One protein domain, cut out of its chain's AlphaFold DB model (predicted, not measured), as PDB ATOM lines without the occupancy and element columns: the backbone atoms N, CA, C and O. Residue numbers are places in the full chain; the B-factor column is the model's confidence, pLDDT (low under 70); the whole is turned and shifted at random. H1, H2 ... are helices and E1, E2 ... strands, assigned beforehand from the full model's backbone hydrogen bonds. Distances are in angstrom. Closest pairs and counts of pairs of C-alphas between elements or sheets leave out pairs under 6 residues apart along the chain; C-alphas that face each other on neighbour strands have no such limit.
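This is residues 12 to 77 of the 78 residues of an uncharacterized protein of Desulfosporosinus hippei DSM 8344 (UniProt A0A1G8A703). Two small lobes joined by residues 41 to 43 make an elongated, loose whole: H1 with the short hairpin E1 and E2, then the long hairpin E3 and E4 with H2 loosely beside it. The 66 printed residues, of mixed class, run H1, E1, E2, E3, E4, H2, with two antiparallel two-stranded sheets. The radius of gyration of the C-alphas is 15.6 A; the spans are 43 by 24 by 19 A.

Start at H1, residues 12 to 26: its C-alpha 23 is 6.0 A from C-alpha 29 of E1, residues 28 to 30, their closest pair. E1 and E2, residues 37 to 40, form a hairpin, antiparallel at 177 degrees; N 29 and O 39 are within hydrogen-bond range at 2.8 A. E2 and E3, residues 44 to 52, meet only through their link. E3 and E4, residues 55 to 62, form a hairpin, antiparallel at 155 degrees; N 47 and O 59 are within range at 2.8 A. The closest C-alphas of E3 and H2, residues 66 to 75, are Val 45 and Ala 66, 7.3 A. H1 and H2 are apart; in both, every O i to N i+4 pair is within range.

Find C-alpha 12 at (-37.927, -38.960, -53.051); H1 runs 20.9 A from there. E3 spans 24.3 A, E4 22.4 A, and H2 ends at C-alpha 75, (-6.616, -60.873, -62.893).

The farthest C-alphas, Phe 33 and Ser 53, are 47.3 A apart. The printed part has no cut and no long link; pLDDT is under 70 at residues 12 to 14 and 77.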
ATOM      1  N   ARG A  12     -39.028 -38.014 -52.833       59.34
ATOM      2  CA  ARG A  12     -37.927 -38.960 -53.051       59.34
ATOM      3  C   ARG A  12     -36.543 -38.315 -52.902       59.34
ATOM      4  O   ARG A  12     -35.646 -38.945 -52.354       59.34
ATOM      5  N   ILE A  13     -36.366 -37.083 -53.379       66.31
ATOM      6  CA  ILE A  13     -35.100 -36.339 -53.282       66.31
ATOM      7  C   ILE A  13     -34.858 -35.912 -51.832       66.31
ATOM      8  O   ILE A  13     -33.764 -36.109 -51.313       66.31
ATOM      9  N   VAL A  14     -35.895 -35.418 -51.151       67.19
ATOM     10  CA  VAL A  14     -35.823 -35.065 -49.722       67.19
ATOM     11  C   VAL A  14     -35.526 -36.302 -48.867       67.19
ATOM     12  O   VAL A  14     -34.739 -36.234 -47.925       67.19
ATOM     13  N   GLY A  15     -36.116 -37.450 -49.210       72.06
ATOM     14  CA  GLY A  15     -35.848 -38.731 -48.562       72.06
ATOM     15  C   GLY A  15     -34.389 -39.172 -48.694       72.06
ATOM     16  O   GLY A  15     -33.783 -39.549 -47.695       72.06
ATOM     17  N   ILE A  16     -33.803 -39.066 -49.892       75.94
ATOM     18  CA  ILE A  16     -32.386 -39.389 -50.129       75.94
ATOM     19  C   ILE A  16     -31.471 -38.455 -49.333       75.94
ATOM     20  O   ILE A  16     -30.606 -38.942 -48.618       75.94
ATOM     21  N   GLN A  17     -31.709 -37.141 -49.363       77.00
ATOM     22  CA  GLN A  17     -30.897 -36.176 -48.609       77.00
ATOM     23  C   GLN A  17     -30.925 -36.437 -47.099       77.00
ATOM     24  O   GLN A  17     -29.912 -36.312 -46.415       77.00
ATOM     25  N   ARG A  18     -32.086 -36.827 -46.559       80.50
ATOM     26  CA  ARG A  18     -32.209 -37.212 -45.146       80.50
ATOM     27  C   ARG A  18     -31.450 -38.498 -44.836       80.50
ATOM     28  O   ARG A  18     -30.819 -38.574 -43.789       80.50
ATOM     29  N   LEU A  19     -31.494 -39.490 -45.725       79.50
ATOM     30  CA  LEU A  19     -30.724 -40.728 -45.566       79.50
ATOM     31  C   LEU A  19     -29.217 -40.466 -45.623       79.50
ATOM     32  O   LEU A  19     -28.484 -41.016 -44.808       79.50
ATOM     33  N   GLU A  20     -28.766 -39.604 -46.534       81.19
ATOM     34  CA  GLU A  20     -27.368 -39.173 -46.618       81.19
ATOM     35  C   GLU A  20     -26.929 -38.467 -45.335       81.19
ATOM     36  O   GLU A  20     -25.905 -38.831 -44.767       81.19
ATOM     37  N   ALA A  21     -27.723 -37.518 -44.830       84.81
ATOM     38  CA  ALA A  21     -27.429 -36.830 -43.575       84.81
ATOM     39  C   ALA A  21     -27.332 -37.809 -42.391       84.81
ATOM     40  O   ALA A  21     -26.366 -37.757 -41.634       84.81
ATOM     41  N   LEU A  22     -28.282 -38.744 -42.274       83.69
ATOM     42  CA  LEU A  22     -28.274 -39.771 -41.228       83.69
ATOM     43  C   LEU A  22     -27.065 -40.705 -41.333       83.69
ATOM     44  O   LEU A  22     -26.506 -41.088 -40.307       83.69
ATOM     45  N   LEU A  23     -26.660 -41.074 -42.550       84.56
ATOM     46  CA  LEU A  23     -25.483 -41.905 -42.783       84.56
ATOM     47  C   LEU A  23     -24.188 -41.152 -42.451       84.56
ATOM     48  O   LEU A  23     -23.294 -41.742 -41.856       84.56
ATOM     49  N   ILE A  24     -24.089 -39.867 -42.801       85.00
ATOM     50  CA  ILE A  24     -22.935 -39.017 -42.473       85.00
ATOM     51  C   ILE A  24     -22.810 -38.838 -40.957       85.00
ATOM     52  O   ILE A  24     -21.709 -38.916 -40.422       85.00
ATOM     53  N   GLU A  25     -23.929 -38.609 -40.270       88.81
ATOM     54  CA  GLU A  25     -23.951 -38.382 -38.824       88.81
ATOM     55  C   GLU A  25     -23.642 -39.658 -38.030       88.81
ATOM     56  O   GLU A  25     -22.837 -39.629 -37.101       88.81
ATOM     57  N   ASN A  26     -24.259 -40.784 -38.398       87.19
ATOM     58  CA  ASN A  26     -24.197 -42.012 -37.599       87.19
ATOM     59  C   ASN A  26     -23.169 -43.029 -38.106       87.19
ATOM     60  O   ASN A  26     -22.820 -43.966 -37.393       87.19
ATOM     61  N   GLY A  27     -22.724 -42.902 -39.354       87.38
ATOM     62  CA  GLY A  27     -21.880 -43.890 -40.020       87.38
ATOM     63  C   GLY A  27     -22.607 -45.181 -40.414       87.38
ATOM     64  O   GLY A  27     -21.973 -46.084 -40.948       87.38
ATOM     65  N   TYR A  28     -23.917 -45.301 -40.177       87.31
ATOM     66  CA  TYR A  28     -24.715 -46.466 -40.562       87.31
ATOM     67  C   TYR A  28     -26.205 -46.124 -40.731       87.31
ATOM     68  O   TYR A  28     -26.687 -45.098 -40.253       87.31
ATOM     69  N   LEU A  29     -26.957 -47.018 -41.380       86.75
ATOM     70  CA  LEU A  29     -28.417 -46.989 -41.487       86.75
ATOM     71  C   LEU A  29     -29.015 -48.266 -40.898       86.75
ATOM     72  O   LEU A  29     -28.562 -49.370 -41.205       86.75
ATOM     73  N   ILE A  30     -30.067 -48.112 -40.094       84.75
ATOM     74  CA  ILE A  30     -30.828 -49.220 -39.506       84.75
ATOM     75  C   ILE A  30     -32.197 -49.313 -40.178       84.75
ATOM     76  O   ILE A  30     -32.907 -48.316 -40.316       84.75
ATOM     77  N   CYS A  31     -32.591 -50.526 -40.560       83.12
ATOM     78  CA  CYS A  31     -33.966 -50.822 -40.933       83.12
ATOM     79  C   CYS A  31     -34.846 -50.768 -39.682       83.12
ATOM     80  O   CYS A  31     -34.704 -51.592 -38.784       83.12
ATOM     81  N   GLN A  32     -35.783 -49.822 -39.617       82.25
ATOM     82  CA  GLN A  32     -36.636 -49.658 -38.433       82.25
ATOM     83  C   GLN A  32     -37.528 -50.876 -38.146       82.25
ATOM     84  O   GLN A  32     -37.887 -51.103 -36.998       82.25
ATOM     85  N   PHE A  33     -37.885 -51.655 -39.173       88.44
ATOM     86  CA  PHE A  33     -38.735 -52.835 -39.012       88.44
ATOM     87  C   PHE A  33     -37.971 -54.041 -38.454       88.44
ATOM     88  O   PHE A  33     -38.457 -54.693 -37.535       88.44
ATOM     89  N   SER A  34     -36.786 -54.344 -39.000       90.12
ATOM     90  CA  SER A  34     -35.991 -55.505 -38.569       90.12
ATOM     91  C   SER A  34     -34.994 -55.188 -37.455       90.12
ATOM     92  O   SER A  34     -34.509 -56.098 -36.794       90.12
ATOM     93  N   GLY A  35     -34.666 -53.912 -37.242       87.94
ATOM     94  CA  GLY A  35     -33.600 -53.477 -36.336       87.94
ATOM     95  C   GLY A  35     -32.188 -53.738 -36.872       87.94
ATOM     96  O   GLY A  35     -31.208 -53.407 -36.207       87.94
ATOM     97  N   GLU A  36     -32.060 -54.309 -38.070       87.81
ATOM     98  CA  GLU A  36     -30.770 -54.654 -38.658       87.81
ATOM     99  C   GLU A  36     -30.093 -53.432 -39.282       87.81
ATOM    100  O   GLU A  36     -30.743 -52.583 -39.904       87.81
ATOM    101  N   LYS A  37     -28.763 -53.371 -39.170       85.88
ATOM    102  CA  LYS A  37     -27.956 -52.431 -39.951       85.88
ATOM    103  C   LYS A  37     -27.971 -52.869 -41.411       85.88
ATOM    104  O   LYS A  37     -27.498 -53.949 -41.746       85.88
ATOM    105  N   ILE A  38     -28.512 -52.020 -42.275       82.38
ATOM    106  CA  ILE A  38     -28.586 -52.276 -43.720       82.38
ATOM    107  C   ILE A  38     -27.434 -51.618 -44.485       82.38
ATOM    108  O   ILE A  38     -27.141 -52.024 -45.605       82.38
ATOM    109  N   TYR A  39     -26.758 -50.648 -43.862       80.12
ATOM    110  CA  TYR A  39     -25.507 -50.052 -44.330       80.12
ATOM    111  C   TYR A  39     -24.666 -49.660 -43.121       80.12
ATOM    112  O   TYR A  39     -25.186 -48.983 -42.242       80.12
ATOM    113  N   ASP A  40     -23.396 -50.050 -43.073       87.75
ATOM    114  CA  ASP A  40     -22.455 -49.664 -42.019       87.75
ATOM    115  C   ASP A  40     -21.118 -49.290 -42.667       87.75
ATOM    116  O   ASP A  40     -20.489 -50.114 -43.332       87.75
ATOM    117  N   LEU A  41     -20.697 -48.033 -42.513       85.88
ATOM    118  CA  LEU A  41     -19.455 -47.530 -43.096       85.88
ATOM    119  C   LEU A  41     -18.220 -48.183 -42.469       85.88
ATOM    120  O   LEU A  41     -17.182 -48.229 -43.123       85.88
ATOM    121  N   THR A  42     -18.316 -48.735 -41.256       88.62
ATOM    122  CA  THR A  42     -17.214 -49.502 -40.645       88.62
ATOM    123  C   THR A  42     -16.955 -50.816 -41.375       88.62
ATOM    124  O   THR A  42     -15.852 -51.356 -41.322       88.62
ATOM    125  N   GLU A  43     -17.949 -51.311 -42.112       90.69
ATOM    126  CA  GLU A  43     -17.823 -52.500 -42.940       90.69
ATOM    127  C   GLU A  43     -17.375 -52.176 -44.365       90.69
ATOM    128  O   GLU A  43     -17.271 -53.100 -45.168       90.69
ATOM    129  N   VAL A  44     -17.115 -50.912 -44.706       89.56
ATOM    130  CA  VAL A  44     -16.707 -50.472 -46.044       89.56
ATOM    131  C   VAL A  44     -15.247 -50.030 -46.026       89.56
ATOM    132  O   VAL A  44     -14.804 -49.301 -45.146       89.56
ATOM    133  N   VAL A  45     -14.489 -50.455 -47.033       90.44
ATOM    134  CA  VAL A  45     -13.112 -50.022 -47.278       90.44
ATOM    135  C   VAL A  45     -13.023 -49.301 -48.617       90.44
ATOM    136  O   VAL A  45     -13.723 -49.643 -49.574       90.44
ATOM    137  N   ALA A  46     -12.153 -48.296 -48.686       92.25
ATOM    138  CA  ALA A  46     -11.813 -47.626 -49.932       92.25
ATOM    139  C   ALA A  46     -10.659 -48.367 -50.618       92.25
ATOM    140  O   ALA A  46      -9.616 -48.611 -50.008       92.25
ATOM    141  N   ILE A  47     -10.844 -48.710 -51.888       90.94
ATOM    142  CA  ILE A  47      -9.828 -49.304 -52.754       90.94
ATOM    143  C   ILE A  47      -9.464 -48.273 -53.817       90.94
ATOM    144  O   ILE A  47     -10.338 -47.750 -54.508       90.94
ATOM    145  N   PHE A  48      -8.170 -47.993 -53.939       91.38
ATOM    146  CA  PHE A  48      -7.615 -47.077 -54.930       91.38
ATOM    147  C   PHE A  48      -7.124 -47.899 -56.122       91.38
ATOM    148  O   PHE A  48      -6.217 -48.720 -55.988       91.38
ATOM    149  N   LEU A  49      -7.770 -47.718 -57.270       88.88
ATOM    150  CA  LEU A  49      -7.418 -48.368 -58.525       88.88
ATOM    151  C   LEU A  49      -6.656 -47.366 -59.398       88.88
ATOM    152  O   LEU A  49      -7.253 -46.372 -59.816       88.88
ATOM    153  N   PRO A  50      -5.372 -47.598 -59.705       88.31
ATOM    154  CA  PRO A  50      -4.609 -46.674 -60.529       88.31
ATOM    155  C   PRO A  50      -5.171 -46.641 -61.951       88.31
ATOM    156  O   PRO A  50      -5.207 -47.657 -62.643       88.31
ATOM    157  N   LEU A  51      -5.608 -45.459 -62.394       85.12
ATOM    158  CA  LEU A  51      -6.029 -45.216 -63.779       85.12
ATOM    159  C   LEU A  51      -4.878 -44.667 -64.625       85.12
ATOM    160  O   LEU A  51      -4.810 -44.904 -65.828       85.12
ATOM    161  N   SER A  52      -3.989 -43.893 -64.002       88.94
ATOM    162  CA  SER A  52      -2.817 -43.293 -64.633       88.94
ATOM    163  C   SER A  52      -1.711 -43.072 -63.601       88.94
ATOM    164  O   SER A  52      -1.895 -43.322 -62.413       88.94
ATOM    165  N   SER A  53      -0.571 -42.529 -64.030       89.25
ATOM    166  CA  SER A  53       0.520 -42.138 -63.127       89.25
ATOM    167  C   SER A  53       0.165 -40.996 -62.165       89.25
ATOM    168  O   SER A  53       0.960 -40.682 -61.286       89.25
ATOM    169  N   THR A  54      -0.978 -40.329 -62.353       92.69
ATOM    170  CA  THR A  54      -1.383 -39.153 -61.565       92.69
ATOM    171  C   THR A  54      -2.803 -39.239 -61.015       92.69
ATOM    172  O   THR A  54      -3.271 -38.274 -60.414       92.69
ATOM    173  N   SER A  55      -3.527 -40.335 -61.252       92.50
ATOM    174  CA  SER A  55      -4.924 -40.441 -60.836       92.50
ATOM    175  C   SER A  55      -5.331 -41.866 -60.499       92.50
ATOM    176  O   SER A  55      -5.131 -42.777 -61.308       92.50
ATOM    177  N   ASP A  56      -6.050 -41.992 -59.391       91.50
ATOM    178  CA  ASP A  56      -6.707 -43.221 -58.974       91.50
ATOM    179  C   ASP A  56      -8.226 -43.073 -59.090       91.50
ATOM    180  O   ASP A  56      -8.800 -42.018 -58.808       91.50
ATOM    181  N   GLN A  57      -8.891 -44.156 -59.470       89.38
ATOM    182  CA  GLN A  57     -10.307 -44.341 -59.210       89.38
ATOM    183  C   GLN A  57     -10.476 -44.874 -57.789       89.38
ATOM    184  O   GLN A  57      -9.881 -45.885 -57.426       89.38
ATOM    185  N   VAL A  58     -11.324 -44.227 -56.994       90.62
ATOM    186  CA  VAL A  58     -11.662 -44.706 -55.650       90.62
ATOM    187  C   VAL A  58     -12.959 -45.496 -55.714       90.62
ATOM    188  O   VAL A  58     -13.978 -44.989 -56.187       90.62
ATOM    189  N   VAL A  59     -12.928 -46.733 -55.228       89.94
ATOM    190  CA  VAL A  59     -14.097 -47.612 -55.141       89.94
ATOM    191  C   VAL A  59     -14.338 -47.976 -53.682       89.94
ATOM    192  O   VAL A  59     -13.426 -48.406 -52.981       89.94
ATOM    193  N   ALA A  60     -15.574 -47.814 -53.221       89.81
ATOM    194  CA  ALA A  60     -16.005 -48.268 -51.907       89.81
ATOM    195  C   ALA A  60     -16.503 -49.717 -52.004       89.81
ATOM    196  O   ALA A  60     -17.408 -50.013 -52.785       89.81
ATOM    197  N   VAL A  61     -15.919 -50.622 -51.220       88.38
ATOM    198  CA  VAL A  61     -16.251 -52.054 -51.231       88.38
ATOM    199  C   VAL A  61     -16.494 -52.516 -49.805       88.38
ATOM    200  O   VAL A  61     -15.794 -52.087 -48.892       88.38
ATOM    201  N   ARG A  62     -17.465 -53.408 -49.578       90.50
ATOM    202  CA  ARG A  62     -17.581 -54.031 -48.253       90.50
ATOM    203  C   ARG A  62     -16.324 -54.855 -47.967       90.50
ATOM    204  O   ARG A  62     -15.885 -55.648 -48.797       90.50
ATOM    205  N   SER A  63     -15.759 -54.659 -46.788       90.50
ATOM    206  CA  SER A  63     -14.515 -55.244 -46.282       90.50
ATOM    207  C   SER A  63     -14.408 -56.753 -46.517       90.50
ATOM    208  O   SER A  63     -13.362 -57.228 -46.952       90.50
ATOM    209  N   ASN A  64     -15.493 -57.503 -46.324       93.69
ATOM    210  CA  ASN A  64     -15.539 -58.948 -46.544       93.69
ATOM    211  C   ASN A  64     -15.381 -59.366 -48.020       93.69
ATOM    212  O   ASN A  64     -14.896 -60.461 -48.284       93.69
ATOM    213  N   TYR A  65     -15.749 -58.505 -48.972       93.19
ATOM    214  CA  TYR A  65     -15.576 -58.738 -50.413       93.19
ATOM    215  C   TYR A  65     -14.327 -58.060 -50.987       93.19
ATOM    216  O   TYR A  65     -13.964 -58.321 -52.134       93.19
ATOM    217  N   ALA A  66     -13.651 -57.203 -50.217       92.62
ATOM    218  CA  ALA A  66     -12.498 -56.448 -50.694       92.62
ATOM    219  C   ALA A  66     -11.354 -57.336 -51.229       92.62
ATOM    220  O   ALA A  66     -10.864 -57.037 -52.319       92.62
ATOM    221  N   PRO A  67     -10.954 -58.450 -50.573       93.62
ATOM    222  CA  PRO A  67      -9.905 -59.322 -51.108       93.62
ATOM    223  C   PRO A  67     -10.262 -59.923 -52.474       93.62
ATOM    224  O   PRO A  67      -9.445 -59.897 -53.394       93.62
ATOM    225  N   GLU A  68     -11.492 -60.420 -52.625       95.12
ATOM    226  CA  GLU A  68     -11.976 -61.001 -53.884       95.12
ATOM    227  C   GLU A  68     -12.062 -59.938 -54.988       95.12
ATOM    228  O   GLU A  68     -11.672 -60.187 -56.129       95.12
ATOM    229  N   PHE A  69     -12.529 -58.734 -54.647       92.75
ATOM    230  CA  PHE A  69     -12.585 -57.607 -55.573       92.75
ATOM    231  C   PHE A  69     -11.192 -57.248 -56.108       92.75
ATOM    232  O   PHE A  69     -11.005 -57.191 -57.323       92.75
ATOM    233  N   VAL A  70     -10.199 -57.079 -55.224       91.75
ATOM    234  CA  VAL A  70      -8.816 -56.770 -55.628       91.75
ATOM    235  C   VAL A  70      -8.247 -57.878 -56.509       91.75
ATOM    236  O   VAL A  70      -7.649 -57.584 -57.544       91.75
ATOM    237  N   GLN A  71      -8.461 -59.148 -56.152       93.31
ATOM    238  CA  GLN A  71      -8.003 -60.268 -56.974       93.31
ATOM    239  C   GLN A  71      -8.598 -60.237 -58.384       93.31
ATOM    240  O   GLN A  71      -7.861 -60.422 -59.352       93.31
ATOM    241  N   LYS A  72      -9.898 -59.947 -58.522       91.12
ATOM    242  CA  LYS A  72     -10.535 -59.800 -59.840       91.12
ATOM    243  C   LYS A  72      -9.911 -58.662 -60.646       91.12
ATOM    244  O   LYS A  72      -9.564 -58.882 -61.805       91.12
ATOM    245  N   CYS A  73      -9.690 -57.496 -60.036       86.88
ATOM    246  CA  CYS A  73      -9.027 -56.369 -60.698       86.88
ATOM    247  C   CYS A  73      -7.622 -56.738 -61.199       86.88
ATOM    248  O   CYS A  73      -7.282 -56.450 -62.343       86.88
ATOM    249  N   LEU A  74      -6.822 -57.426 -60.381       85.38
ATOM    250  CA  LEU A  74      -5.481 -57.866 -60.776       85.38
ATOM    251  C   LEU A  74      -5.520 -58.908 -61.898       85.38
ATOM    252  O   LEU A  74      -4.731 -58.823 -62.833       85.38
ATOM    253  N   SER A  75      -6.462 -59.855 -61.845       86.94
ATOM    254  CA  SER A  75      -6.616 -60.873 -62.893       86.94
ATOM    255  C   SER A  75      -7.029 -60.290 -64.247       86.94
ATOM    256  O   SER A  75      -6.693 -60.858 -65.275       86.94
ATOM    257  N   SER A  76      -7.716 -59.141 -64.261       76.94
ATOM    258  CA  SER A  76      -8.102 -58.449 -65.500       76.94
ATOM    259  C   SER A  76      -6.981 -57.632 -66.153       76.94
ATOM    260  O   SER A  76      -7.181 -57.095 -67.239       76.94
ATOM    261  N   LEU A  77      -5.823 -57.509 -65.493       68.38
ATOM    262  CA  LEU A  77      -4.639 -56.818 -66.017       68.38
ATOM    263  C   LEU A  77      -3.655 -57.764 -66.735       68.38
ATOM    264  O   LEU A  77      -2.651 -57.285 -67.262       68.38
TER     265      LEU A  77